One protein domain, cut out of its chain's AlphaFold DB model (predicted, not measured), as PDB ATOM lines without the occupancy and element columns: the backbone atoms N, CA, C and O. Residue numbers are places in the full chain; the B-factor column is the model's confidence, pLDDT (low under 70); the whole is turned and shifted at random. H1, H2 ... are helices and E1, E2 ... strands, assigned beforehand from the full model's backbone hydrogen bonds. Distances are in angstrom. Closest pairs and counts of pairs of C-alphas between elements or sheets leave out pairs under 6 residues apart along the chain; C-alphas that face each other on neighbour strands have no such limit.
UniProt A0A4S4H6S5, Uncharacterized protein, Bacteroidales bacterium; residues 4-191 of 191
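Overview. This is residues 4 to 191 of the 191 residues of an uncharacterized protein of Bacteroidales bacterium (UniProt A0A4S4H6S5). This is a long rod with a cluster of five helices at one end and, at the other, a sheet of five strands curled like part of a barrel. The helical hairpins H1-H2 and H4-H5 make up most of the cluster, with H3 near H2 and H5; H2 and H3 lead without a break into the strands E1 and E3, and the long stretch of residues 107 to 130 runs back from the sheet to H4. The printed part has 188 residues, with five named helices and five named strands in the order H1 H2 E1 E2 H3 E3 H4 H5 E4 E5, of the mixed class, helices and strands. The sheet runs E3 E2 E1 E5 E4, antiparallel throughout. The whole is loose, with a radius of gyration of the C-alphas of 19.9 A and spans of 74 by 29 by 28 A.

Arrangement. Begin with the sheet, which is strongly twisted: its inner strands are E2, residues 71 to 78, E1, residues 49 to 59, and E5, residues 179 to 190; its edge strands are E3, residues 104 to 106, and E4, residues 170 to 174. From edge to edge its curl is 225 degrees. Look at E1 and E5, antiparallel at 163 degrees, where N 50 and O 189 are 2.8 A apart, within hydrogen-bond range. E1 bends by 55 degrees at residue 56 and E5 by 68 degrees at residue 182. E1 and E2 form a hairpin, with N 51 and O 74 at 2.8 A. The pairing of E2 is staggered: residues 71 to 75 pair with E1 and residues 76 to 78 with E3, where N 77 and O 105 are 2.9 A apart. E4 and E5 form another hairpin, with N 183 and O 170 at 2.8 A. Residues 115 to 116 pair with residues 172 to 173 of E4, antiparallel. Walk on to H2, residues 29 to 48, and H5, residues 144 to 162: H2 only grazes the sheet with residues 42 to 48, and H5 only grazes it with residues 156 to 162. The closest C-alphas of H5 and E5 are those of Asn 161 and Thr 189, 5.1 A apart. H3, residues 89 to 103, is not on the sheet, but only just, with 4 pairs of C-alphas within 10 A; it is near H2 and H5. H1, residues 4 to 18, touches H2, its C-alpha of Ile 10 being 4.7 A from that of Gly 40; they run opposite ways at a shallow tilt of 33 degrees, only just short of steep. H5 touches H1 with residues 146 to 153 alone, closest at the C-alphas of Ala 7 and Trp 149, 5.0 A, at a steep tilt of 56 degrees. H4, residues 131 to 138, touches H5 at the C-alphas of His 137 and Pro 144, 4.9 A; H4 and H1 are apart. In all five helices every O i to N i+4 pair is within hydrogen-bond range.

Along the chain. Find C-alpha 49 of E1 at (54.349, -21.311, -104.301); from there the strand runs 30.2 A to C-alpha 59. E5 measures 29.6 A and ends at C-alpha 190, (53.769, -23.944, -100.824). E2 covers 22.9 A, E4 13.4 A and E3 7.1 A. H1 starts at C-alpha 4, (42.869, -31.332, -99.548), and is 20.7 A long; H2 spans 28.3 A, H5 26.9 A, H3 20.5 A and H4 11.2 A.

Size, cuts and confidence. Look for the two C-alphas farthest apart at Lys 23 and Thr 62, 74.9 A. The printed part has no cut. The links E1 to E2 and E3 to H4 are long. Mean pLDDT of the printed part is 91.8; residues 132, 141 and 142 are under 70.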
ATOM      1  N   SER A   4      44.274 -31.142 -99.176       93.31
ATOM      2  CA  SER A   4      42.869 -31.332 -99.548       93.31
ATOM      3  C   SER A   4      42.414 -30.344-100.618       93.31
ATOM      4  O   SER A   4      41.775 -30.760-101.578       93.31
ATOM      5  N   ALA A   5      42.782 -29.063-100.494       95.12
ATOM      6  CA  ALA A   5      42.482 -28.060-101.516       95.12
ATOM      7  C   ALA A   5      43.193 -28.390-102.838       95.12
ATOM      8  O   ALA A   5      42.602 -28.266-103.905       95.12
ATOM      9  N   PHE A   6      44.432 -28.885-102.763       96.38
ATOM     10  CA  PHE A   6      45.163 -29.335-103.946       96.38
ATOM     11  C   PHE A   6      44.462 -30.521-104.625       96.38
ATOM     12  O   PHE A   6      44.165 -30.478-105.821       96.38
ATOM     13  N   ALA A   7      44.115 -31.553-103.855       95.62
ATOM     14  CA  ALA A   7      43.371 -32.706-104.349       95.62
ATOM     15  C   ALA A   7      42.038 -32.293-105.000       95.62
ATOM     16  O   ALA A   7      41.716 -32.760-106.091       95.62
ATOM     17  N   GLN A   8      41.306 -31.348-104.401       95.50
ATOM     18  CA  GLN A   8      40.060 -30.818-104.967       95.50
ATOM     19  C   GLN A   8      40.276 -30.101-106.304       95.50
ATOM     20  O   GLN A   8      39.491 -30.315-107.229       95.50
ATOM     21  N   THR A   9      41.343 -29.305-106.450       96.75
ATOM     22  CA  THR A   9      41.706 -28.682-107.736       96.75
ATOM     23  C   THR A   9      41.915 -29.743-108.820       96.75
ATOM     24  O   THR A   9      41.395 -29.605-109.929       96.75
ATOM     25  N   ILE A  10      42.623 -30.832-108.502       96.75
ATOM     26  CA  ILE A  10      42.864 -31.938-109.440       96.75
ATOM     27  C   ILE A  10      41.559 -32.655-109.796       96.75
ATOM     28  O   ILE A  10      41.245 -32.833-110.974       96.75
ATOM     29  N   ILE A  11      40.769 -33.031-108.790       95.25
ATOM     30  CA  ILE A  11      39.511 -33.762-108.973       95.25
ATOM     31  C   ILE A  11      38.516 -32.939-109.789       95.25
ATOM     32  O   ILE A  11      37.870 -33.480-110.684       95.25
ATOM     33  N   SER A  12      38.408 -31.637-109.525       96.06
ATOM     34  CA  SER A  12      37.536 -30.734-110.279       96.06
ATOM     35  C   SER A  12      37.883 -30.741-111.773       96.06
ATOM     36  O   SER A  12      37.011 -30.942-112.621       96.06
ATOM     37  N   LYS A  13      39.175 -30.638-112.109       96.38
ATOM     38  CA  LYS A  13      39.639 -30.691-113.503       96.38
ATOM     39  C   LYS A  13      39.418 -32.052-114.148       96.38
ATOM     40  O   LYS A  13      38.987 -32.106-115.297       96.38
ATOM     41  N   LEU A  14      39.662 -33.143-113.422       94.75
ATOM     42  CA  LEU A  14      39.381 -34.495-113.910       94.75
ATOM     43  C   LEU A  14      37.897 -34.661-114.241       94.75
ATOM     44  O   LEU A  14      37.562 -35.038-115.361       94.75
ATOM     45  N   LYS A  15      37.006 -34.295-113.313       93.81
ATOM     46  CA  LYS A  15      35.553 -34.366-113.519       93.81
ATOM     47  C   LYS A  15      35.110 -33.518-114.709       93.81
ATOM     48  O   LYS A  15      34.287 -33.969-115.499       93.81
ATOM     49  N   SER A  16      35.689 -32.330-114.877       94.00
ATOM     50  CA  SER A  16      35.411 -31.476-116.034       94.00
ATOM     51  C   SER A  16      35.937 -32.048-117.354       94.00
ATOM     52  O   SER A  16      35.373 -31.742-118.399       94.00
ATOM     53  N   SER A  17      37.028 -32.819-117.332       93.75
ATOM     54  CA  SER A  17      37.712 -33.268-118.548       93.75
ATOM     55  C   SER A  17      37.260 -34.637-119.045       93.75
ATOM     56  O   SER A  17      37.276 -34.866-120.252       93.75
ATOM     57  N   ILE A  18      36.931 -35.561-118.142       93.25
ATOM     58  CA  ILE A  18      36.577 -36.948-118.486       93.25
ATOM     59  C   ILE A  18      35.242 -37.394-117.880       93.25
ATOM     60  O   ILE A  18      34.841 -38.539-118.063       93.25
ATOM     61  N   GLY A  19      34.545 -36.505-117.168       90.00
ATOM     62  CA  GLY A  19      33.307 -36.828-116.471       90.00
ATOM     63  C   GLY A  19      33.527 -37.623-115.182       90.00
ATOM     64  O   GLY A  19      34.641 -37.796-114.689       90.00
ATOM     65  N   THR A  20      32.422 -38.099-114.611       88.12
ATOM     66  CA  THR A  20      32.389 -38.868-113.355       88.12
ATOM     67  C   THR A  20      32.055 -40.342-113.562       88.12
ATOM     68  O   THR A  20      32.210 -41.132-112.634       88.12
ATOM     69  N   SER A  21      31.590 -40.727-114.754       85.81
ATOM     70  CA  SER A  21      31.156 -42.090-115.052       85.81
ATOM     71  C   SER A  21      32.101 -42.759-116.039       85.81
ATOM     72  O   SER A  21      32.283 -42.283-117.156       85.81
ATOM     73  N   GLY A  22      32.649 -43.912-115.651       83.00
ATOM     74  CA  GLY A  22      33.540 -44.692-116.513       83.00
ATOM     75  C   GLY A  22      32.881 -45.199-117.799       83.00
ATOM     76  O   GLY A  22      33.579 -45.506-118.760       83.00
ATOM     77  N   LYS A  23      31.541 -45.241-117.859       85.56
ATOM     78  CA  LYS A  23      30.795 -45.648-119.062       85.56
ATOM     79  C   LYS A  23      31.006 -44.698-120.247       85.56
ATOM     80  O   LYS A  23      30.800 -45.101-121.385       85.56
ATOM     81  N   ASP A  24      31.387 -43.451-119.967       84.88
ATOM     82  CA  ASP A  24      31.586 -42.400-120.966       84.88
ATOM     83  C   ASP A  24      33.068 -42.282-121.378       84.88
ATOM     84  O   ASP A  24      33.448 -41.387-122.134       84.88
ATOM     85  N   TYR A  25      33.930 -43.180-120.883       90.81
ATOM     86  CA  TYR A  25      35.347 -43.174-121.223       90.81
ATOM     87  C   TYR A  25      35.578 -43.668-122.651       90.81
ATOM     88  O   TYR A  25      34.967 -44.619-123.133       90.81
ATOM     89  N   SER A  26      36.515 -43.010-123.325       90.38
ATOM     90  CA  SER A  26      36.913 -43.274-124.702       90.38
ATOM     91  C   SER A  26      38.427 -43.467-124.792       90.38
ATOM     92  O   SER A  26      39.160 -43.246-123.825       90.38
ATOM     93  N   ALA A  27      38.924 -43.812-125.981       87.19
ATOM     94  CA  ALA A  27      40.360 -43.931-126.236       87.19
ATOM     95  C   ALA A  27      41.152 -42.641-125.913       87.19
ATOM     96  O   ALA A  27      42.338 -42.715-125.603       87.19
ATOM     97  N   GLY A  28      40.509 -41.466-125.943       90.88
ATOM     98  CA  GLY A  28      41.133 -40.183-125.597       90.88
ATOM     99  C   GLY A  28      41.109 -39.836-124.104       90.88
ATOM    100  O   GLY A  28      41.804 -38.910-123.684       90.88
ATOM    101  N   SER A  29      40.340 -40.565-123.288       92.56
ATOM    102  CA  SER A  29      40.114 -40.209-121.883       92.56
ATOM    103  C   SER A  29      41.394 -40.245-121.050       92.56
ATOM    104  O   SER A  29      41.578 -39.380-120.200       92.56
ATOM    105  N   ALA A  30      42.315 -41.176-121.314       91.00
ATOM    106  CA  ALA A  30      43.584 -41.239-120.589       91.00
ATOM    107  C   ALA A  30      44.434 -39.973-120.809       91.00
ATOM    108  O   ALA A  30      44.859 -39.336-119.849       91.00
ATOM    109  N   SER A  31      44.623 -39.559-122.065       93.31
ATOM    110  CA  SER A  31      45.385 -38.351-122.408       93.31
ATOM    111  C   SER A  31      44.734 -37.079-121.850       93.31
ATOM    112  O   SER A  31      45.424 -36.190-121.343       93.31
ATOM    113  N   ALA A  32      43.399 -37.006-121.897       94.69
ATOM    114  CA  ALA A  32      42.636 -35.907-121.313       94.69
ATOM    115  C   ALA A  32      42.799 -35.851-119.783       94.69
ATOM    116  O   ALA A  32      43.066 -34.786-119.229       94.69
ATOM    117  N   ALA A  33      42.754 -37.001-119.103       94.31
ATOM    118  CA  ALA A  33      42.983 -37.096-117.665       94.31
ATOM    119  C   ALA A  33      44.388 -36.619-117.268       94.31
ATOM    120  O   ALA A  33      44.521 -35.803-116.357       94.31
ATOM    121  N   MET A  34      45.434 -37.056-117.978       95.50
ATOM    122  CA  MET A  34      46.812 -36.620-117.698       95.50
ATOM    123  C   MET A  34      46.992 -35.114-117.910       95.50
ATOM    124  O   MET A  34      47.685 -34.452-117.136       95.50
ATOM    125  N   SER A  35      46.311 -34.553-118.912       96.88
ATOM    126  CA  SER A  35      46.291 -33.107-119.148       96.88
ATOM    127  C   SER A  35      45.578 -32.355-118.023       96.88
ATOM    128  O   SER A  35      46.066 -31.323-117.562       96.88
ATOM    129  N   ALA A  36      44.461 -32.888-117.525       97.12
ATOM    130  CA  ALA A  36      43.718 -32.313-116.409       97.12
ATOM    131  C   ALA A  36      44.523 -32.323-115.097       97.12
ATOM    132  O   ALA A  36      44.538 -31.318-114.383       97.12
ATOM    133  N   VAL A  37      45.236 -33.419-114.805       97.25
ATOM    134  CA  VAL A  37      46.139 -33.516-113.644       97.25
ATOM    135  C   VAL A  37      47.247 -32.471-113.743       97.25
ATOM    136  O   VAL A  37      47.426 -31.680-112.819       97.25
ATOM    137  N   ALA A  38      47.945 -32.398-114.879       98.00
ATOM    138  CA  ALA A  38      49.013 -31.423-115.080       98.00
ATOM    139  C   ALA A  38      48.517 -29.972-114.981       98.00
ATOM    140  O   ALA A  38      49.173 -29.123-114.370       98.00
ATOM    141  N   ALA A  39      47.320 -29.685-115.498       98.12
ATOM    142  CA  ALA A  39      46.682 -28.383-115.349       98.12
ATOM    143  C   ALA A  39      46.341 -28.062-113.883       98.12
ATOM    144  O   ALA A  39      46.455 -26.909-113.474       98.12
ATOM    145  N   GLY A  40      45.938 -29.048-113.076       97.88
ATOM    146  CA  GLY A  40      45.651 -28.841-111.653       97.88
ATOM    147  C   GLY A  40      46.902 -28.635-110.814       97.88
ATOM    148  O   GLY A  40      46.915 -27.750-109.963       97.88
ATOM    149  N   ILE A  41      47.976 -29.369-111.116       98.00
ATOM    150  CA  ILE A  41      49.307 -29.124-110.547       98.00
ATOM    151  C   ILE A  41      49.751 -27.704-110.890       98.00
ATOM    152  O   ILE A  41      50.161 -26.957-110.011       98.00
ATOM    153  N   THR A  42      49.596 -27.303-112.151       98.31
ATOM    154  CA  THR A  42      49.956 -25.959-112.613       98.31
ATOM    155  C   THR A  42      49.204 -24.865-111.882       98.31
ATOM    156  O   THR A  42      49.830 -23.965-111.325       98.31
ATOM    157  N   GLU A  43      47.878 -24.955-111.842       97.69
ATOM    158  CA  GLU A  43      47.044 -23.971-111.159       97.69
ATOM    159  C   GLU A  43      47.422 -23.849-109.681       97.69
ATOM    160  O   GLU A  43      47.639 -22.744-109.181       97.69
ATOM    161  N   TYR A  44      47.561 -24.985-108.994       97.44
ATOM    162  CA  TYR A  44      47.844 -24.980-107.569       97.44
ATOM    163  C   TYR A  44      49.250 -24.460-107.257       97.44
ATOM    164  O   TYR A  44      49.410 -23.632-106.360       97.44
ATOM    165  N   LEU A  45      50.275 -24.908-107.986       97.00
ATOM    166  CA  LEU A  45      51.651 -24.505-107.707       97.00
ATOM    167  C   LEU A  45      51.889 -23.023-108.022       97.00
ATOM    168  O   LEU A  45      52.519 -22.346-107.210       97.00
ATOM    169  N   ILE A  46      51.353 -22.484-109.125       96.56
ATOM    170  CA  ILE A  46      51.487 -21.050-109.450       96.56
ATOM    171  C   ILE A  46      50.845 -20.180-108.369       96.56
ATOM    172  O   ILE A  46      51.436 -19.191-107.936       96.56
ATOM    173  N   ALA A  47      49.641 -20.545-107.923       96.06
ATOM    174  CA  ALA A  47      48.908 -19.752-106.944       96.06
ATOM    175  C   ALA A  47      49.587 -19.748-105.565       96.06
ATOM    176  O   ALA A  47      49.591 -18.724-104.878       96.06
ATOM    177  N   ASN A  48      50.180 -20.878-105.168       96.56
ATOM    178  CA  ASN A  48      50.524 -21.126-103.768       96.56
ATOM    179  C   ASN A  48      52.029 -21.223-103.487       96.56
ATOM    180  O   ASN A  48      52.417 -21.268-102.323       96.56
ATOM    181  N   THR A  49      52.894 -21.217-104.508       95.94
ATOM    182  CA  THR A  49      54.349 -21.311-104.301       95.94
ATOM    183  C   THR A  49      54.997 -19.935-104.173       95.94
ATOM    184  O   THR A  49      54.772 -19.027-104.977       95.94
ATOM    185  N   THR A  50      55.853 -19.792-103.165       95.75
ATOM    186  CA  THR A  50      56.753 -18.652-102.977       95.75
ATOM    187  C   THR A  50      58.173 -19.172-102.777       95.75
ATOM    188  O   THR A  50      58.393 -20.120-102.023       95.75
ATOM    189  N   VAL A  51      59.144 -18.548-103.438       96.44
ATOM    190  CA  VAL A  51      60.567 -18.882-103.338       96.44
ATOM    191  C   VAL A  51      61.303 -17.726-102.680       96.44
ATOM    192  O   VAL A  51      61.214 -16.598-103.147       96.44
ATOM    193  N   MET A  52      62.023 -17.991-101.596       96.38
ATOM    194  CA  MET A  52      62.861 -17.014-100.908       96.38
ATOM    195  C   MET A  52      64.309 -17.164-101.357       96.38
ATOM    196  O   MET A  52      64.831 -18.280-101.445       96.38
ATOM    197  N   VAL A  53      64.947 -16.031-101.617       97.06
ATOM    198  CA  VAL A  53      66.291 -15.936-102.174       97.06
ATOM    199  C   VAL A  53      67.128 -15.028-101.284       97.06
ATOM    200  O   VAL A  53      66.673 -13.946-100.917       97.06
ATOM    201  N   ALA A  54      68.349 -15.449-100.965       97.44
ATOM    202  CA  ALA A  54      69.378 -14.575-100.412       97.44
ATOM    203  C   ALA A  54      70.193 -13.954-101.550       97.44
ATOM    204  O   ALA A  54      70.465 -14.623-102.546       97.44
ATOM    205  N   TYR A  55      70.584 -12.693-101.395       97.81
ATOM    206  CA  TYR A  55      71.340 -11.924-102.376       97.81
ATOM    207  C   TYR A  55      72.542 -11.249-101.723       97.81
ATOM    208  O   TYR A  55      72.451 -10.703-100.625       97.81
ATOM    209  N   VAL A  56      73.673 -11.284-102.422       97.50
ATOM    210  CA  VAL A  56      74.884 -10.546-102.069       97.50
ATOM    211  C   VAL A  56      75.324  -9.788-103.311       97.50
ATOM    212  O   VAL A  56      75.795 -10.400-104.272       97.50
ATOM    213  N   GLY A  57      75.136  -8.469-103.295       96.56
ATOM    214  CA  GLY A  57      75.427  -7.576-104.414       96.56
ATOM    215  C   GLY A  57      76.322  -6.405-104.043       96.56
ATOM    216  O   GLY A  57      76.431  -6.024-102.876       96.56
ATOM    217  N   ILE A  58      76.957  -5.832-105.061       96.62
ATOM    218  CA  ILE A  58      77.774  -4.627-104.957       96.62
ATOM    219  C   ILE A  58      77.221  -3.570-105.911       96.62
ATOM    220  O   ILE A  58      77.055  -3.824-107.108       96.62
ATOM    221  N   ILE A  59      77.009  -2.367-105.379       96.25
ATOM    222  CA  ILE A  59      76.728  -1.162-106.155       96.25
ATOM    223  C   ILE A  59      78.080  -0.548-106.570       96.25
ATOM    224  O   ILE A  59      78.919  -0.258-105.706       96.25
ATOM    225  N   PRO A  60      78.329  -0.346-107.877       93.56
ATOM    226  CA  PRO A  60      79.575   0.231-108.365       93.56
ATOM    227  C   PRO A  60      79.722   1.697-107.922       93.56
ATOM    228  O   PRO A  60      78.754   2.454-107.893       93.56
ATOM    229  N   GLY A  61      80.946   2.111-107.586       91.38
ATOM    230  CA  GLY A  61      81.249   3.443-107.056       91.38
ATOM    231  C   GLY A  61      82.703   3.567-106.596       91.38
ATOM    232  O   GLY A  61      83.519   2.674-106.830       91.38
ATOM    233  N   THR A  62      83.052   4.674-105.939       89.75
ATOM    234  CA  THR A  62      84.374   4.859-105.314       89.75
ATOM    235  C   THR A  62      84.219   5.455-103.909       89.75
ATOM    236  O   THR A  62      84.000   6.660-103.795       89.75
ATOM    237  N   PRO A  63      84.333   4.646-102.838       90.44
ATOM    238  CA  PRO A  63      84.474   3.185-102.856       90.44
ATOM    239  C   PRO A  63      83.183   2.479-103.326       90.44
ATOM    240  O   PRO A  63      82.103   3.067-103.240       90.44
ATOM    241  N   PRO A  64      83.263   1.232-103.831       93.38
ATOM    242  CA  PRO A  64      82.078   0.405-104.038       93.38
ATOM    243  C   PRO A  64      81.394   0.123-102.697       93.38
ATOM    244  O   PRO A  64      82.064   0.002-101.667       93.38
ATOM    245  N   VAL A  65      80.068  -0.002-102.710       96.00
ATOM    246  CA  VAL A  65      79.275  -0.238-101.495       96.00
ATOM    247  C   VAL A  65      78.411  -1.494-101.641       96.00
ATOM    248  O   VAL A  65      77.929  -1.767-102.743       96.00
ATOM    249  N   PRO A  66      78.205  -2.274-100.566       95.75
ATOM    250  CA  PRO A  66      77.254  -3.380-100.581       95.75
ATOM    251  C   PRO A  66      75.833  -2.908-100.892       95.75
ATOM    252  O   PRO A  66      75.416  -1.836-100.447       95.75
ATOM    253  N   ASP A  67      75.084  -3.726-101.627       96.00
ATOM    254  CA  ASP A  67      73.650  -3.508-101.809       96.00
ATOM    255  C   ASP A  67      72.910  -3.729-100.475       96.00
ATOM    256  O   ASP A  67      73.136  -4.753 -99.824       96.00
ATOM    257  N   PRO A  68      72.039  -2.802-100.031       95.00
ATOM    258  CA  PRO A  68      71.225  -3.008 -98.832       95.00
ATOM    259  C   PRO A  68      70.182  -4.126 -98.985       95.00
ATOM    260  O   PRO A  68      69.689  -4.636 -97.975       95.00
ATOM    261  N   LEU A  69      69.815  -4.508-100.212       96.12
ATOM    262  CA  LEU A  69      68.950  -5.657-100.450       96.12
ATOM    263  C   LEU A  69      69.732  -6.946-100.184       96.12
ATOM    264  O   LEU A  69      70.696  -7.251-100.876       96.12
ATOM    265  N   VAL A  70      69.286  -7.731 -99.206       96.38
ATOM    266  CA  VAL A  70      69.926  -9.011 -98.838       96.38
ATOM    267  C   VAL A  70      69.037 -10.225 -99.092       96.38
ATOM    268  O   VAL A  70      69.517 -11.356 -99.128       96.38
ATOM    269  N   THR A  71      67.734 -10.012 -99.283       97.19
ATOM    270  CA  THR A  71      66.757 -11.075 -99.537       97.19
ATOM    271  C   THR A  71      65.640 -10.588-100.442       97.19
ATOM    272  O   THR A  71      65.196  -9.452-100.300       97.19
ATOM    273  N   ASP A  72      65.114 -11.469-101.286       97.69
ATOM    274  CA  ASP A  72      63.894 -11.220-102.055       97.69
ATOM    275  C   ASP A  72      63.015 -12.484-102.091       97.69
ATOM    276  O   ASP A  72      63.440 -13.588-101.740       97.69
ATOM    277  N   THR A  73      61.762 -12.320-102.498       97.06
ATOM    278  CA  THR A  73      60.793 -13.390-102.705       97.06
ATOM    279  C   THR A  73      60.280 -13.371-104.137       97.06
ATOM    280  O   THR A  73      59.966 -12.322-104.694       97.06
ATOM    281  N   PHE A  74      60.171 -14.554-104.724       97.25
ATOM    282  CA  PHE A  74      59.734 -14.776-106.092       97.25
ATOM    283  C   PHE A  74      58.478 -15.642-106.099       97.25
ATOM    284  O   PHE A  74      58.336 -16.581-105.311       97.25
ATOM    285  N   LYS A  75      57.573 -15.350-107.031       96.56
ATOM    286  CA  LYS A  75      56.566 -16.313-107.484       96.56
ATOM    287  C   LYS A  75      57.178 -17.238-108.532       96.56
ATOM    288  O   LYS A  75      58.229 -16.920-109.088       96.56
ATOM    289  N   ILE A  76      56.526 -18.364-108.801       95.81
ATOM    290  CA  ILE A  76      56.888 -19.231-109.926       95.81
ATOM    291  C   ILE A  76      55.965 -18.971-111.116       95.81
ATOM    292  O   ILE A  76      54.808 -18.585-110.948       95.81
ATOM    293  N   ILE A  77      56.478 -19.208-112.317       95.81
ATOM    294  CA  ILE A  77      55.726 -19.182-113.574       95.81
ATOM    295  C   ILE A  77      56.043 -20.438-114.389       95.81
ATOM    296  O   ILE A  77      57.034 -21.118-114.122       95.81
ATOM    297  N   GLY A  78      55.227 -20.718-115.404       95.81
ATOM    298  CA  GLY A  78      55.389 -21.873-116.287       95.81
ATOM    299  C   GLY A  78      54.210 -22.832-116.192       95.81
ATOM    300  O   GLY A  78      53.108 -22.424-115.830       95.81
ATOM    301  N   SER A  79      54.420 -24.094-116.544       96.81
ATOM    302  CA  SER A  79      53.380 -25.120-116.478       96.81
ATOM    303  C   SER A  79      53.968 -26.518-116.363       96.81
ATOM    304  O   SER A  79      55.015 -26.828-116.923       96.81
ATOM    305  N   CYS A  80      53.257 -27.393-115.660       97.06
ATOM    306  CA  CYS A  80      53.559 -28.815-115.645       97.06
ATOM    307  C   CYS A  80      53.087 -29.433-116.966       97.06
ATOM    308  O   CYS A  80      51.931 -29.257-117.354       97.06
ATOM    309  N   ALA A  81      53.953 -30.188-117.641       97.25
ATOM    310  CA  ALA A  81      53.543 -30.989-118.789       97.25
ATOM    311  C   ALA A  81      52.686 -32.199-118.348       97.25
ATOM    312  O   ALA A  81      52.872 -32.708-117.233       97.25
ATOM    313  N   PRO A  82      51.766 -32.696-119.199       96.81
ATOM    314  CA  PRO A  82      51.084 -33.971-118.975       96.81
ATOM    315  C   PRO A  82      52.080 -35.130-118.878       96.81
ATOM    316  O   PRO A  82      53.080 -35.161-119.594       96.81
ATOM    317  N   THR A  83      51.802 -36.105-118.013       95.25
ATOM    318  CA  THR A  83      52.573 -37.355-117.982       95.25
ATOM    319  C   THR A  83      52.210 -38.247-119.165       95.25
ATOM    320  O   THR A  83      51.059 -38.267-119.609       95.25
ATOM    321  N   GLY A  84      53.179 -39.026-119.640       91.19
ATOM    322  CA  GLY A  84      52.945 -40.086-120.612       91.19
ATOM    323  C   GLY A  84      52.493 -41.397-119.956       91.19
ATOM    324  O   GLY A  84      52.312 -41.475-118.734       91.19
ATOM    325  N   PRO A  85      52.333 -42.461-120.764       88.19
ATOM    326  CA  PRO A  85      52.126 -43.809-120.252       88.19
ATOM    327  C   PRO A  85      53.206 -44.188-119.230       88.19
ATOM    328  O   PRO A  85      54.380 -43.855-119.390       88.19
ATOM    329  N   SER A  86      52.797 -44.871-118.164       88.12
ATOM    330  CA  SER A  86      53.676 -45.297-117.073       88.12
ATOM    331  C   SER A  86      53.374 -46.743-116.710       88.12
ATOM    332  O   SER A  86      52.210 -47.121-116.609       88.12
ATOM    333  N   ASN A  87      54.418 -47.539-116.480       87.81
ATOM    334  CA  ASN A  87      54.277 -48.963-116.145       87.81
ATOM    335  C   ASN A  87      54.167 -49.217-114.631       87.81
ATOM    336  O   ASN A  87      53.958 -50.350-114.209       87.81
ATOM    337  N   SER A  88      54.336 -48.181-113.809       89.62
ATOM    338  CA  SER A  88      54.174 -48.240-112.357       89.62
ATOM    339  C   SER A  88      53.808 -46.870-111.796       89.62
ATOM    340  O   SER A  88      54.055 -45.839-112.432       89.62
ATOM    341  N   PHE A  89      53.255 -46.859-110.585       89.38
ATOM    342  CA  PHE A  89      52.980 -45.627-109.853       89.38
ATOM    343  C   PHE A  89      54.255 -44.804-109.617       89.38
ATOM    344  O   PHE A  89      54.270 -43.608-109.890       89.38
ATOM    345  N   ASP A  90      55.349 -45.444-109.202       89.50
ATOM    346  CA  ASP A  90      56.616 -44.747-108.948       89.50
ATOM    347  C   ASP A  90      57.182 -44.106-110.225       89.50
ATOM    348  O   ASP A  90      57.715 -42.998-110.191       89.50
ATOM    349  N   SER A  91      57.040 -44.777-111.376       91.44
ATOM    350  CA  SER A  91      57.425 -44.201-112.669       91.44
ATOM    351  C   SER A  91      56.561 -42.990-113.018       91.44
ATOM    352  O   SER A  91      57.092 -41.988-113.495       91.44
ATOM    353  N   TRP A  92      55.259 -43.053-112.741       93.56
ATOM    354  CA  TRP A  92      54.342 -41.940-112.954       93.56
ATOM    355  C   TRP A  92      54.664 -40.738-112.051       93.56
ATOM    356  O   TRP A  92      54.749 -39.612-112.540       93.56
ATOM    357  N   ILE A  93      54.947 -40.962-110.763       93.94
ATOM    358  CA  ILE A  93      55.372 -39.908-109.826       93.94
ATOM    359  C   ILE A  93      56.688 -39.259-110.268       93.94
ATOM    360  O   ILE A  93      56.794 -38.035-110.261       93.94
ATOM    361  N   ARG A  94      57.667 -40.046-110.733       93.50
ATOM    362  CA  ARG A  94      58.921 -39.504-111.288       93.50
ATOM    363  C   ARG A  94      58.697 -38.662-112.546       93.50
ATOM    364  O   ARG A  94      59.413 -37.686-112.753       93.50
ATOM    365  N   GLN A  95      57.706 -38.998-113.376       95.75
ATOM    366  CA  GLN A  95      57.333 -38.144-114.507       95.75
ATOM    367  C   GLN A  95      56.731 -36.817-114.033       95.75
ATOM    368  O   GLN A  95      57.115 -35.772-114.551       95.75
ATOM    369  N   ILE A  96      55.845 -36.832-113.030       96.06
ATOM    370  CA  ILE A  96      55.304 -35.599-112.432       96.06
ATOM    371  C   ILE A  96      56.434 -34.722-111.891       96.06
ATOM    372  O   ILE A  96      56.497 -33.538-112.207       96.06
ATOM    373  N   GLU A  97      57.341 -35.305-111.111       95.69
ATOM    374  CA  GLU A  97      58.512 -34.616-110.571       95.69
ATOM    375  C   GLU A  97      59.348 -33.964-111.676       95.69
ATOM    376  O   GLU A  97      59.601 -32.759-111.636       95.69
ATOM    377  N   SER A  98      59.726 -34.738-112.697       96.12
ATOM    378  CA  SER A  98      60.498 -34.239-113.837       96.12
ATOM    379  C   SER A  98      59.773 -33.101-114.559       96.12
ATOM    380  O   SER A  98      60.400 -32.112-114.940       96.12
ATOM    381  N   ASN A  99      58.456 -33.215-114.730       97.00
ATOM    382  CA  ASN A  99      57.643 -32.202-115.395       97.00
ATOM    383  C   ASN A  99      57.517 -30.920-114.562       97.00
ATOM    384  O   ASN A  99      57.491 -29.836-115.137       97.00
ATOM    385  N   ILE A 100      57.477 -31.012-113.228       96.31
ATOM    386  CA  ILE A 100      57.514 -29.840-112.338       96.31
ATOM    387  C   ILE A 100      58.885 -29.155-112.426       96.31
ATOM    388  O   ILE A 100      58.954 -27.943-112.616       96.31
ATOM    389  N   ILE A 101      59.976 -29.922-112.334       95.69
ATOM    390  CA  ILE A 101      61.349 -29.393-112.369       95.69
ATOM    391  C   ILE A 101      61.642 -28.680-113.695       95.69
ATOM    392  O   ILE A 101      62.249 -27.611-113.698       95.69
ATOM    393  N   ALA A 102      61.218 -29.264-114.818       95.62
ATOM    394  CA  ALA A 102      61.446 -28.700-116.145       95.62
ATOM    395  C   ALA A 102      60.442 -27.596-116.516       95.62
ATOM    396  O   ALA A 102      60.764 -26.709-117.304       95.62
ATOM    397  N   GLY A 103      59.219 -27.676-115.991       95.44
ATOM    398  CA  GLY A 103      58.090 -26.857-116.423       95.44
ATOM    399  C   GLY A 103      57.939 -25.520-115.702       95.44
ATOM    400  O   GLY A 103      57.310 -24.608-116.243       95.44
ATOM    401  N   PHE A 104      58.512 -25.379-114.505       95.50
ATOM    402  CA  PHE A 104      58.426 -24.156-113.707       95.50
ATOM    403  C   PHE A 104      59.782 -23.471-113.534       95.50
ATOM    404  O   PHE A 104      60.828 -24.105-113.409       95.50
ATOM    405  N   GLN A 105      59.738 -22.146-113.460       94.31
ATOM    406  CA  GLN A 105      60.883 -21.280-113.193       94.31
ATOM    407  C   GLN A 105      60.472 -20.131-112.268       94.31
ATOM    408  O   GLN A 105      59.280 -19.870-112.075       94.31
ATOM    409  N   LEU A 106      61.453 -19.421-111.711       95.25
ATOM    410  CA  LEU A 106      61.184 -18.180-110.984       95.25
ATOM    411  C   LEU A 106      60.575 -17.136-111.928       95.25
ATOM    412  O   LEU A 106      60.921 -17.062-113.108       95.25
ATOM    413  N   ALA A 107      59.676 -16.306-111.406       95.88
ATOM    414  CA  ALA A 107      59.230 -15.114-112.110       95.88
ATOM    415  C   ALA A 107      60.448 -14.233-112.475       95.88
ATOM    416  O   ALA A 107      61.428 -14.216-111.729       95.88
ATOM    417  N   PRO A 108      60.403 -13.453-113.572       94.69
ATOM    418  CA  PRO A 108      61.563 -12.683-114.035       94.69
ATOM    419  C   PRO A 108      62.109 -11.671-113.018       94.69
ATOM    420  O   PRO A 108      63.247 -11.223-113.139       94.69
ATOM    421  N   LYS A 109      61.286 -11.277-112.042       95.62
ATOM    422  CA  LYS A 109      61.612 -10.291-111.019       95.62
ATOM    423  C   LYS A 109      60.950 -10.670-109.692       95.62
ATOM    424  O   LYS A 109      59.797 -11.106-109.687       95.62
ATOM    425  N   GLY A 110      61.683 -10.497-108.597       96.50
ATOM    426  CA  GLY A 110      61.191 -10.664-107.235       96.50
ATOM    427  C   GLY A 110      60.402  -9.449-106.746       96.50
ATOM    428  O   GLY A 110      60.334  -8.411-107.411       96.50
ATOM    429  N   ASN A 111      59.791  -9.576-105.574       96.44
ATOM    430  CA  ASN A 111      58.948  -8.542-104.976       96.44
ATOM    431  C   ASN A 111      59.722  -7.259-104.623       96.44
ATOM    432  O   ASN A 111      59.199  -6.162-104.808       96.44
ATOM    433  N   ALA A 112      60.959  -7.382-104.139       95.06
ATOM    434  CA  ALA A 112      61.861  -6.263-103.856       95.06
ATOM    435  C   ALA A 112      62.621  -5.787-105.104       95.06
ATOM    436  O   ALA A 112      63.240  -4.726-105.104       95.06
ATOM    437  N   GLY A 113      62.520  -6.538-106.197       95.12
ATOM    438  CA  GLY A 113      62.955  -6.139-107.521       95.12
ATOM    439  C   GLY A 113      64.257  -6.761-108.001       95.12
ATOM    440  O   GLY A 113      64.771  -6.329-109.035       95.12
ATOM    441  N   LEU A 114      64.741  -7.787-107.300       97.00
ATOM    442  CA  LEU A 114      65.859  -8.608-107.733       97.00
ATOM    443  C   LEU A 114      65.499  -9.357-109.025       97.00
ATOM    444  O   LEU A 114      64.396  -9.880-109.172       97.00
ATOM    445  N   VAL A 115      66.441  -9.440-109.957       97.12
ATOM    446  CA  VAL A 115      66.358 -10.269-111.161       97.12
ATOM    447  C   VAL A 115      67.326 -11.430-110.987       97.12
ATOM    448  O   VAL A 115      68.538 -11.232-110.898       97.12
ATOM    449  N   PHE A 116      66.782 -12.642-110.922       95.50
ATOM    450  CA  PHE A 116      67.533 -13.872-110.698       95.50
ATOM    451  C   PHE A 116      66.903 -15.011-111.503       95.50
ATOM    452  O   PHE A 116      65.833 -15.514-111.164       95.50
ATOM    453  N   ALA A 117      67.561 -15.399-112.594       88.31
ATOM    454  CA  ALA A 117      67.105 -16.482-113.455       88.31
ATOM    455  C   ALA A 117      67.751 -17.803-113.012       88.31
ATOM    456  O   ALA A 117      68.866 -18.119-113.420       88.31
ATOM    457  N   GLN A 118      67.047 -18.566-112.170       83.75
ATOM    458  CA  GLN A 118      67.470 -19.899-111.736       83.75
ATOM    459  C   GLN A 118      66.619 -20.977-112.408       83.75
ATOM    460  O   GLN A 118      65.404 -21.032-112.202       83.75
ATOM    461  N   MET A 119      67.269 -21.869-113.157       82.50
ATOM    462  CA  MET A 119      66.633 -23.050-113.734       82.50
ATOM    463  C   MET A 119      67.583 -24.265-113.678       82.50
ATOM    464  O   MET A 119      68.732 -24.147-114.101       82.50
ATOM    465  N   PRO A 120      67.125 -25.429-113.178       86.88
ATOM    466  CA  PRO A 120      65.872 -25.605-112.450       86.88
ATOM    467  C   PRO A 120      65.943 -24.930-111.071       86.88
ATOM    468  O   PRO A 120      67.008 -24.871-110.450       86.88
ATOM    469  N   PHE A 121      64.813 -24.430-110.571       86.00
ATOM    470  CA  PHE A 121      64.725 -23.915-109.195       86.00
ATOM    471  C   PHE A 121      64.521 -25.044-108.169       86.00
ATOM    472  O   PHE A 121      64.767 -24.841-106.980       86.00
ATOM    473  N   ALA A 122      64.111 -26.229-108.645       91.12
ATOM    474  CA  ALA A 122      63.873 -27.415-107.838       91.12
ATOM    475  C   ALA A 122      64.787 -28.608-108.210       91.12
ATOM    476  O   ALA A 122      65.244 -28.699-109.348       91.12
ATOM    477  N   ILE A 123      65.027 -29.534-107.276       92.44
ATOM    478  CA  ILE A 123      65.789 -30.785-107.459       92.44
ATOM    479  C   ILE A 123      64.935 -32.023-107.131       92.44
ATOM    480  O   ILE A 123      64.057 -31.926-106.272       92.44
ATOM    481  N   PRO A 124      65.190 -33.190-107.755       92.44
ATOM    482  CA  PRO A 124      64.436 -34.420-107.490       92.44
ATOM    483  C   PRO A 124      64.463 -34.864-106.016       92.44
ATOM    484  O   PRO A 124      65.480 -34.711-105.340       92.44
ATOM    485  N   GLY A 125      63.370 -35.456-105.533       89.50
ATOM    486  CA  GLY A 125      63.221 -36.004-104.184       89.50
ATOM    487  C   GLY A 125      61.797 -36.372-103.719       89.50
ATOM    488  O   GLY A 125      61.613 -36.505-102.511       89.50
ATOM    489  N   ILE A 126      60.783 -36.517-104.583       90.69
ATOM    490  CA  ILE A 126      59.433 -36.955-104.171       90.69
ATOM    491  C   ILE A 126      59.476 -38.403-103.651       90.69
ATOM    492  O   ILE A 126      59.970 -39.301-104.331       90.69
ATOM    493  N   VAL A 127      58.902 -38.651-102.462       82.69
ATOM    494  CA  VAL A 127      58.930 -39.961-101.763       82.69
ATOM    495  C   VAL A 127      57.541 -40.626-101.667       82.69
ATOM    496  O   VAL A 127      57.279 -41.463-100.807       82.69
ATOM    497  N   THR A 128      56.601 -40.271-102.544       82.44
ATOM    498  CA  THR A 128      55.260 -40.881-102.558       82.44
ATOM    499  C   THR A 128      55.317 -42.322-103.067       82.44
ATOM    500  O   THR A 128      55.798 -42.552-104.172       82.44
ATOM    501  N   THR A 129      54.768 -43.283-102.314       75.06
ATOM    502  CA  THR A 129      54.740 -44.710-102.692       75.06
ATOM    503  C   THR A 129      53.319 -45.233-102.914       75.06
ATOM    504  O   THR A 129      52.353 -44.753-102.315       75.06
ATOM    505  N   GLN A 130      53.185 -46.263-103.759       73.12
ATOM    506  CA  GLN A 130      51.890 -46.862-104.107       73.12
ATOM    507  C   GLN A 130      51.184 -47.527-102.918       73.12
ATOM    508  O   GLN A 130      49.957 -47.505-102.846       73.12
ATOM    509  N   ALA A 131      51.942 -48.100-101.978       71.38
ATOM    510  CA  ALA A 131      51.391 -48.784-100.806       71.38
ATOM    511  C   ALA A 131      50.474 -47.866 -99.976       71.38
ATOM    512  O   ALA A 131      49.461 -48.317 -99.443       71.38
ATOM    513  N   ASN A 132      50.780 -46.565 -99.947       68.69
ATOM    514  CA  ASN A 132      49.965 -45.576 -99.250       68.69
ATOM    515  C   ASN A 132      48.600 -45.371 -99.922       68.69
ATOM    516  O   ASN A 132      47.652 -45.001 -99.238       68.69
ATOM    517  N   LEU A 133      48.465 -45.619-101.230       75.56
ATOM    518  CA  LEU A 133      47.212 -45.402-101.956       75.56
ATOM    519  C   LEU A 133      46.194 -46.508-101.705       75.56
ATOM    520  O   LEU A 133      45.047 -46.200-101.399       75.56
ATOM    521  N   THR A 134      46.606 -47.774-101.801       71.12
ATOM    522  CA  THR A 134      45.709 -48.920-101.579       71.12
ATOM    523  C   THR A 134      45.197 -48.937-100.144       71.12
ATOM    524  O   THR A 134      43.991 -48.943 -99.928       71.12
ATOM    525  N   ALA A 135      46.095 -48.807 -99.163       70.94
ATOM    526  CA  ALA A 135      45.708 -48.760 -97.755       70.94
ATOM    527  C   ALA A 135      44.762 -47.587 -97.444       70.94
ATOM    528  O   ALA A 135      43.847 -47.738 -96.645       70.94
ATOM    529  N   THR A 136      44.959 -46.432 -98.089       77.69
ATOM    530  CA  THR A 136      44.094 -45.256 -97.910       77.69
ATOM    531  C   THR A 136      42.731 -45.446 -98.569       77.69
ATOM    532  O   THR A 136      41.719 -45.059 -97.990       77.69
ATOM    533  N   HIS A 137      42.690 -46.038 -99.763       78.31
ATOM    534  CA  HIS A 137      41.449 -46.332-100.472       78.31
ATOM    535  C   HIS A 137      40.570 -47.315 -99.688       78.31
ATOM    536  O   HIS A 137      39.374 -47.081 -99.550       78.31
ATOM    537  N   ASP A 138      41.164 -48.371 -99.131       72.75
ATOM    538  CA  ASP A 138      40.427 -49.481 -98.511       72.75
ATOM    539  C   ASP A 138      39.820 -49.150 -97.136       72.75
ATOM    540  O   ASP A 138      38.943 -49.871 -96.670       72.75
ATOM    541  N   VAL A 139      40.268 -48.070 -96.484       76.75
ATOM    542  CA  VAL A 139      39.790 -47.647 -95.148       76.75
ATOM    543  C   VAL A 139      39.018 -46.324 -95.157       76.75
ATOM    544  O   VAL A 139      38.628 -45.833 -94.099       76.75
ATOM    545  N   SER A 140      38.848 -45.695 -96.324       72.94
ATOM    546  CA  SER A 140      38.179 -44.394 -96.448       72.94
ATOM    547  C   SER A 140      36.730 -44.571 -96.898       72.94
ATOM    548  O   SER A 140      36.461 -44.654 -98.093       72.94
ATOM    549  N   ASP A 141      35.799 -44.570 -95.943       64.19
ATOM    550  CA  ASP A 141      34.385 -44.888 -96.200       64.19
ATOM    551  C   ASP A 141      33.586 -43.763 -96.896       64.19
ATOM    552  O   ASP A 141      32.574 -44.040 -97.539       64.19
ATOM    553  N   GLU A 142      34.015 -42.495 -96.803       69.12
ATOM    554  CA  GLU A 142      33.217 -41.345 -97.283       69.12
ATOM    555  C   GLU A 142      33.695 -40.729 -98.610       69.12
ATOM    556  O   GLU A 142      32.868 -40.312 -99.422       69.12
ATOM    557  N   ASP A 143      35.009 -40.659 -98.863       81.06
ATOM    558  CA  ASP A 143      35.555 -40.115-100.121       81.06
ATOM    559  C   ASP A 143      36.952 -40.692-100.439       81.06
ATOM    560  O   ASP A 143      37.984 -40.026-100.263       81.06
ATOM    561  N   PRO A 144      37.019 -41.953-100.901       82.12
ATOM    562  CA  PRO A 144      38.289 -42.604-101.213       82.12
ATOM    563  C   PRO A 144      39.054 -41.889-102.338       82.12
ATOM    564  O   PRO A 144      40.287 -41.893-102.344       82.12
ATOM    565  N   GLN A 145      38.361 -41.211-103.261       84.38
ATOM    566  CA  GLN A 145      39.003 -40.486-104.359       84.38
ATOM    567  C   GLN A 145      39.740 -39.241-103.853       84.38
ATOM    568  O   GLN A 145      40.901 -39.029-104.216       84.38
ATOM    569  N   GLN A 146      39.105 -38.442-102.992       89.19
ATOM    570  CA  GLN A 146      39.755 -37.313-102.326       89.19
ATOM    571  C   GLN A 146      40.985 -37.769-101.541       89.19
ATOM    572  O   GLN A 146      42.049 -37.159-101.646       89.19
ATOM    573  N   LYS A 147      40.869 -38.864-100.787       88.56
ATOM    574  CA  LYS A 147      41.938 -39.355 -99.909       88.56
ATOM    575  C   LYS A 147      43.152 -39.877-100.678       88.56
ATOM    576  O   LYS A 147      44.282 -39.555-100.318       88.56
ATOM    577  N   VAL A 148      42.938 -40.593-101.781       89.44
ATOM    578  CA  VAL A 148      44.013 -41.025-102.696       89.44
ATOM    579  C   VAL A 148      44.753 -39.818-103.284       89.44
ATOM    580  O   VAL A 148      45.986 -39.789-103.287       89.44
ATOM    581  N   TRP A 149      44.032 -38.782-103.723       92.81
ATOM    582  CA  TRP A 149      44.665 -37.564-104.233       92.81
ATOM    583  C   TRP A 149      45.396 -36.771-103.148       92.81
ATOM    584  O   TRP A 149      46.461 -36.224-103.420       92.81
ATOM    585  N   GLU A 150      44.898 -36.755-101.910       92.12
ATOM    586  CA  GLU A 150      45.596 -36.134-100.777       92.12
ATOM    587  C   GLU A 150      46.968 -36.761-100.511       92.12
ATOM    588  O   GLU A 150      47.876 -36.044-100.090       92.12
ATOM    589  N   VAL A 151      47.151 -38.059-100.773       90.38
ATOM    590  CA  VAL A 151      48.464 -38.717-100.666       90.38
ATOM    591  C   VAL A 151      49.422 -38.196-101.739       90.38
ATOM    592  O   VAL A 151      50.545 -37.809-101.419       90.38
ATOM    593  N   VAL A 152      48.979 -38.131-102.999       92.88
ATOM    594  CA  VAL A 152      49.807 -37.635-104.115       92.88
ATOM    595  C   VAL A 152      50.156 -36.158-103.922       92.88
ATOM    596  O   VAL A 152      51.329 -35.785-103.952       92.88
ATOM    597  N   CYS A 153      49.147 -35.321-103.675       94.81
ATOM    598  CA  CYS A 153      49.313 -33.891-103.440       94.81
ATOM    599  C   CYS A 153      50.151 -33.612-102.189       94.81
ATOM    600  O   CYS A 153      51.000 -32.725-102.217       94.81
ATOM    601  N   GLY A 154      49.948 -34.386-101.118       92.81
ATOM    602  CA  GLY A 154      50.757 -34.316 -99.905       92.81
ATOM    603  C   GLY A 154      52.231 -34.568-100.196       92.81
ATOM    604  O   GLY A 154      53.055 -33.737 -99.847       92.81
ATOM    605  N   GLY A 155      52.562 -35.631-100.931       92.81
ATOM    606  CA  GLY A 155      53.957 -35.925-101.262       92.81
ATOM    607  C   GLY A 155      54.632 -34.874-102.150       92.81
ATOM    608  O   GLY A 155      55.803 -34.568-101.937       92.81
ATOM    609  N   ILE A 156      53.902 -34.260-103.094       94.81
ATOM    610  CA  ILE A 156      54.412 -33.111-103.868       94.81
ATOM    611  C   ILE A 156      54.683 -31.921-102.937       94.81
ATOM    612  O   ILE A 156      55.741 -31.298-103.021       94.81
ATOM    613  N   MET A 157      53.736 -31.604-102.048       94.44
ATOM    614  CA  MET A 157      53.868 -30.488-101.109       94.44
ATOM    615  C   MET A 157      55.019 -30.701-100.127       94.44
ATOM    616  O   MET A 157      55.819 -29.790 -99.928       94.44
ATOM    617  N   ASP A 158      55.121 -31.894 -99.546       93.12
ATOM    618  CA  ASP A 158      56.162 -32.252 -98.588       93.12
ATOM    619  C   ASP A 158      57.541 -32.162 -99.239       93.12
ATOM    620  O   ASP A 158      58.441 -31.543 -98.674       93.12
ATOM    621  N   TRP A 159      57.697 -32.689-100.457       94.12
ATOM    622  CA  TRP A 159      58.937 -32.566-101.225       94.12
ATOM    623  C   TRP A 159      59.314 -31.104-101.484       94.12
ATOM    624  O   TRP A 159      60.433 -30.698-101.153       94.12
ATOM    625  N   ILE A 160      58.388 -30.293-102.011       93.62
ATOM    626  CA  ILE A 160      58.660 -28.886-102.342       93.62
ATOM    627  C   ILE A 160      59.004 -28.066-101.095       93.62
ATOM    628  O   ILE A 160      59.911 -27.235-101.132       93.62
ATOM    629  N   ASN A 161      58.322 -28.323 -99.980       92.56
ATOM    630  CA  ASN A 161      58.534 -27.613 -98.722       92.56
ATOM    631  C   ASN A 161      59.807 -28.030 -97.967       92.56
ATOM    632  O   ASN A 161      60.157 -27.361 -96.992       92.56
ATOM    633  N   SER A 162      60.485 -29.114 -98.365       87.69
ATOM    634  CA  SER A 162      61.618 -29.672 -97.609       87.69
ATOM    635  C   SER A 162      62.892 -29.856 -98.434       87.69
ATOM    636  O   SER A 162      63.919 -29.262 -98.115       87.69
ATOM    637  N   LEU A 163      62.838 -30.682 -99.477       82.50
ATOM    638  CA  LEU A 163      64.016 -31.226-100.155       82.50
ATOM    639  C   LEU A 163      64.228 -30.647-101.550       82.50
ATOM    640  O   LEU A 163      65.337 -30.710-102.066       82.50
ATOM    641  N   ALA A 164      63.189 -30.080-102.163       85.06
ATOM    642  CA  ALA A 164      63.243 -29.683-103.563       85.06
ATOM    643  C   ALA A 164      64.192 -28.516-103.845       85.06
ATOM    644  O   ALA A 164      64.372 -28.172-104.994       85.06
ATOM    645  N   MET A 165      64.786 -27.853-102.862       90.25
ATOM    646  CA  MET A 165      65.521 -26.611-103.091       90.25
ATOM    647  C   MET A 165      66.833 -26.799-103.873       90.25
ATOM    648  O   MET A 165      67.754 -27.467-103.407       90.25
ATOM    649  N   ASN A 166      66.971 -26.112-105.015       89.62
ATOM    650  CA  ASN A 166      68.267 -25.962-105.681       89.62
ATOM    651  C   ASN A 166      69.069 -24.804-105.061       89.62
ATOM    652  O   ASN A 166      68.828 -23.637-105.363       89.62
ATOM    653  N   VAL A 167      70.047 -25.139-104.218       90.06
ATOM    654  CA  VAL A 167      70.910 -24.172-103.510       90.06
ATOM    655  C   VAL A 167      72.109 -23.686-104.331       90.06
ATOM    656  O   VAL A 167      73.016 -23.066-103.783       90.06
ATOM    657  N   THR A 168      72.163 -23.977-105.632       92.56
ATOM    658  CA  THR A 168      73.263 -23.508-106.484       92.56
ATOM    659  C   THR A 168      73.201 -21.982-106.610       92.56
ATOM    660  O   THR A 168      72.174 -21.466-107.058       92.56
ATOM    661  N   PRO A 169      74.263 -21.239-106.244       93.44
ATOM    662  CA  PRO A 169      74.293 -19.800-106.457       93.44
ATOM    663  C   PRO A 169      74.296 -19.457-107.947       93.44
ATOM    664  O   PRO A 169      74.967 -20.118-108.739       93.44
ATOM    665  N   GLY A 170      73.606 -18.385-108.323       94.38
ATOM    666  CA  GLY A 170      73.617 -17.868-109.689       94.38
ATOM    667  C   GLY A 170      73.727 -16.350-109.734       94.38
ATOM    668  O   GLY A 170      73.564 -15.661-108.725       94.38
ATOM    669  N   ALA A 171      74.045 -15.824-110.915       95.88
ATOM    670  CA  ALA A 171      74.167 -14.387-111.125       95.88
ATOM    671  C   ALA A 171      72.810 -13.690-110.943       95.88
ATOM    672  O   ALA A 171      71.784 -14.166-111.435       95.88
ATOM    673  N   ALA A 172      72.817 -12.546-110.266       97.00
ATOM    674  CA  ALA A 172      71.629 -11.737-110.042       97.00
ATOM    675  C   ALA A 172      71.937 -10.243-110.104       97.00
ATOM    676  O   ALA A 172      73.061  -9.798-109.838       97.00
ATOM    677  N   THR A 173      70.916  -9.463-110.442       96.94
ATOM    678  CA  THR A 173      71.005  -8.003-110.515       96.94
ATOM    679  C   THR A 173      69.854  -7.350-109.767       96.94
ATOM    680  O   THR A 173      68.759  -7.902-109.685       96.94
ATOM    681  N   HIS A 174      70.092  -6.155-109.237       96.00
ATOM    682  CA  HIS A 174      69.066  -5.304-108.644       96.00
ATOM    683  C   HIS A 174      68.989  -4.012-109.475       96.00
ATOM    684  O   HIS A 174      69.732  -3.064-109.237       96.00
ATOM    685  N   PRO A 175      68.143  -3.956-110.523       91.25
ATOM    686  CA  PRO A 175      68.208  -2.878-111.518       91.25
ATOM    687  C   PRO A 175      67.903  -1.479-110.970       91.25
ATOM    688  O   PRO A 175      68.359  -0.485-111.526       91.25
ATOM    689  N   THR A 176      67.119  -1.394-109.893       86.38
ATOM    690  CA  THR A 176      66.717  -0.133-109.251       86.38
ATOM    691  C   THR A 176      67.831   0.518-108.435       86.38
ATOM    692  O   THR A 176      67.804   1.733-108.254       86.38
ATOM    693  N   ALA A 177      68.828  -0.249-107.998       85.94
ATOM    694  CA  ALA A 177      70.083   0.264-107.464       85.94
ATOM    695  C   ALA A 177      71.199  -0.533-108.144       85.94
ATOM    696  O   ALA A 177      71.470  -1.620-107.661       85.94
ATOM    697  N   PRO A 178      71.776  -0.048-109.266       90.25
ATOM    698  CA  PRO A 178      72.402  -0.819-110.355       90.25
ATOM    699  C   PRO A 178      73.530  -1.746-109.881       90.25
ATOM    700  O   PRO A 178      74.714  -1.491-110.081       90.25
ATOM    701  N   SER A 179      73.130  -2.834-109.241       95.81
ATOM    702  CA  SER A 179      73.959  -3.711-108.433       95.81
ATOM    703  C   SER A 179      74.005  -5.072-109.086       95.81
ATOM    704  O   SER A 179      73.032  -5.548-109.686       95.81
ATOM    705  N   THR A 180      75.170  -5.692-108.980       96.50
ATOM    706  CA  THR A 180      75.444  -7.012-109.541       96.50
ATOM    707  C   THR A 180      76.003  -7.898-108.450       96.50
ATOM    708  O   THR A 180      76.740  -7.436-107.578       96.50
ATOM    709  N   GLY A 181      75.621  -9.169-108.470       96.38
ATOM    710  CA  GLY A 181      75.986 -10.077-107.404       96.38
ATOM    711  C   GLY A 181      75.551 -11.505-107.649       96.38
ATOM    712  O   GLY A 181      75.239 -11.908-108.772       96.38
ATOM    713  N   THR A 182      75.514 -12.260-106.562       97.06
ATOM    714  CA  THR A 182      75.081 -13.655-106.549       97.06
ATOM    715  C   THR A 182      73.833 -13.800-105.703       97.06
ATOM    716  O   THR A 182      73.747 -13.233-104.613       97.06
ATOM    717  N   ALA A 183      72.889 -14.590-106.190       97.12
ATOM    718  CA  ALA A 183      71.695 -14.972-105.466       97.12
ATOM    719  C   ALA A 183      71.647 -16.488-105.271       97.12
ATOM    720  O   ALA A 183      72.244 -17.250-106.031       97.12
ATOM    721  N   THR A 184      70.960 -16.944-104.232       96.62
ATOM    722  CA  THR A 184      70.788 -18.371-103.936       96.62
ATOM    723  C   THR A 184      69.415 -18.608-103.335       96.62
ATOM    724  O   THR A 184      68.974 -17.844-102.476       96.62
ATOM    725  N   ILE A 185      68.731 -19.666-103.768       96.44
ATOM    726  CA  ILE A 185      67.458 -20.058-103.161       96.44
ATOM    727  C   ILE A 185      67.732 -20.571-101.748       96.44
ATOM    728  O   ILE A 185      68.555 -21.462-101.553       96.44
ATOM    729  N   THR A 186      67.028 -20.013-100.766       95.44
ATOM    730  CA  THR A 186      67.153 -20.391 -99.350       95.44
ATOM    731  C   THR A 186      65.916 -21.085 -98.801       95.44
ATOM    732  O   THR A 186      65.983 -21.712 -97.745       95.44
ATOM    733  N   LYS A 187      64.768 -20.945 -99.475       94.56
ATOM    734  CA  LYS A 187      63.537 -21.644 -99.105       94.56
ATOM    735  C   LYS A 187      62.567 -21.688-100.277       94.56
ATOM    736  O   LYS A 187      62.395 -20.687-100.965       94.56
ATOM    737  N   ILE A 188      61.871 -22.804-100.441       95.00
ATOM    738  CA  ILE A 188      60.666 -22.890-101.268       95.00
ATOM    739  C   ILE A 188      59.509 -23.209-100.326       95.00
ATOM    740  O   ILE A 188      59.664 -23.964 -99.367       95.00
ATOM    741  N   THR A 189      58.367 -22.559-100.512       93.88
ATOM    742  CA  THR A 189      57.187 -22.800 -99.682       93.88
ATOM    743  C   THR A 189      55.939 -22.806-100.537       93.88
ATOM    744  O   THR A 189      55.672 -21.845-101.252       93.88
ATOM    745  N   ILE A 190      55.163 -23.875-100.418       92.62
ATOM    746  CA  ILE A 190      53.769 -23.944-100.824       92.62
ATOM    747  C   ILE A 190      52.944 -23.609 -99.591       92.62
ATOM    748  O   ILE A 190      52.946 -24.373 -98.622       92.62
ATOM    749  N   THR A 191      52.293 -22.449 -99.619       81.38
ATOM    750  CA  THR A 191      51.418 -22.004 -98.532       81.38
ATOM    751  C   THR A 191      50.030 -22.503 -98.720       81.38
ATOM    752  O   THR A 191      49.421 -22.230 -99.773       81.38
TER     753      THR A 191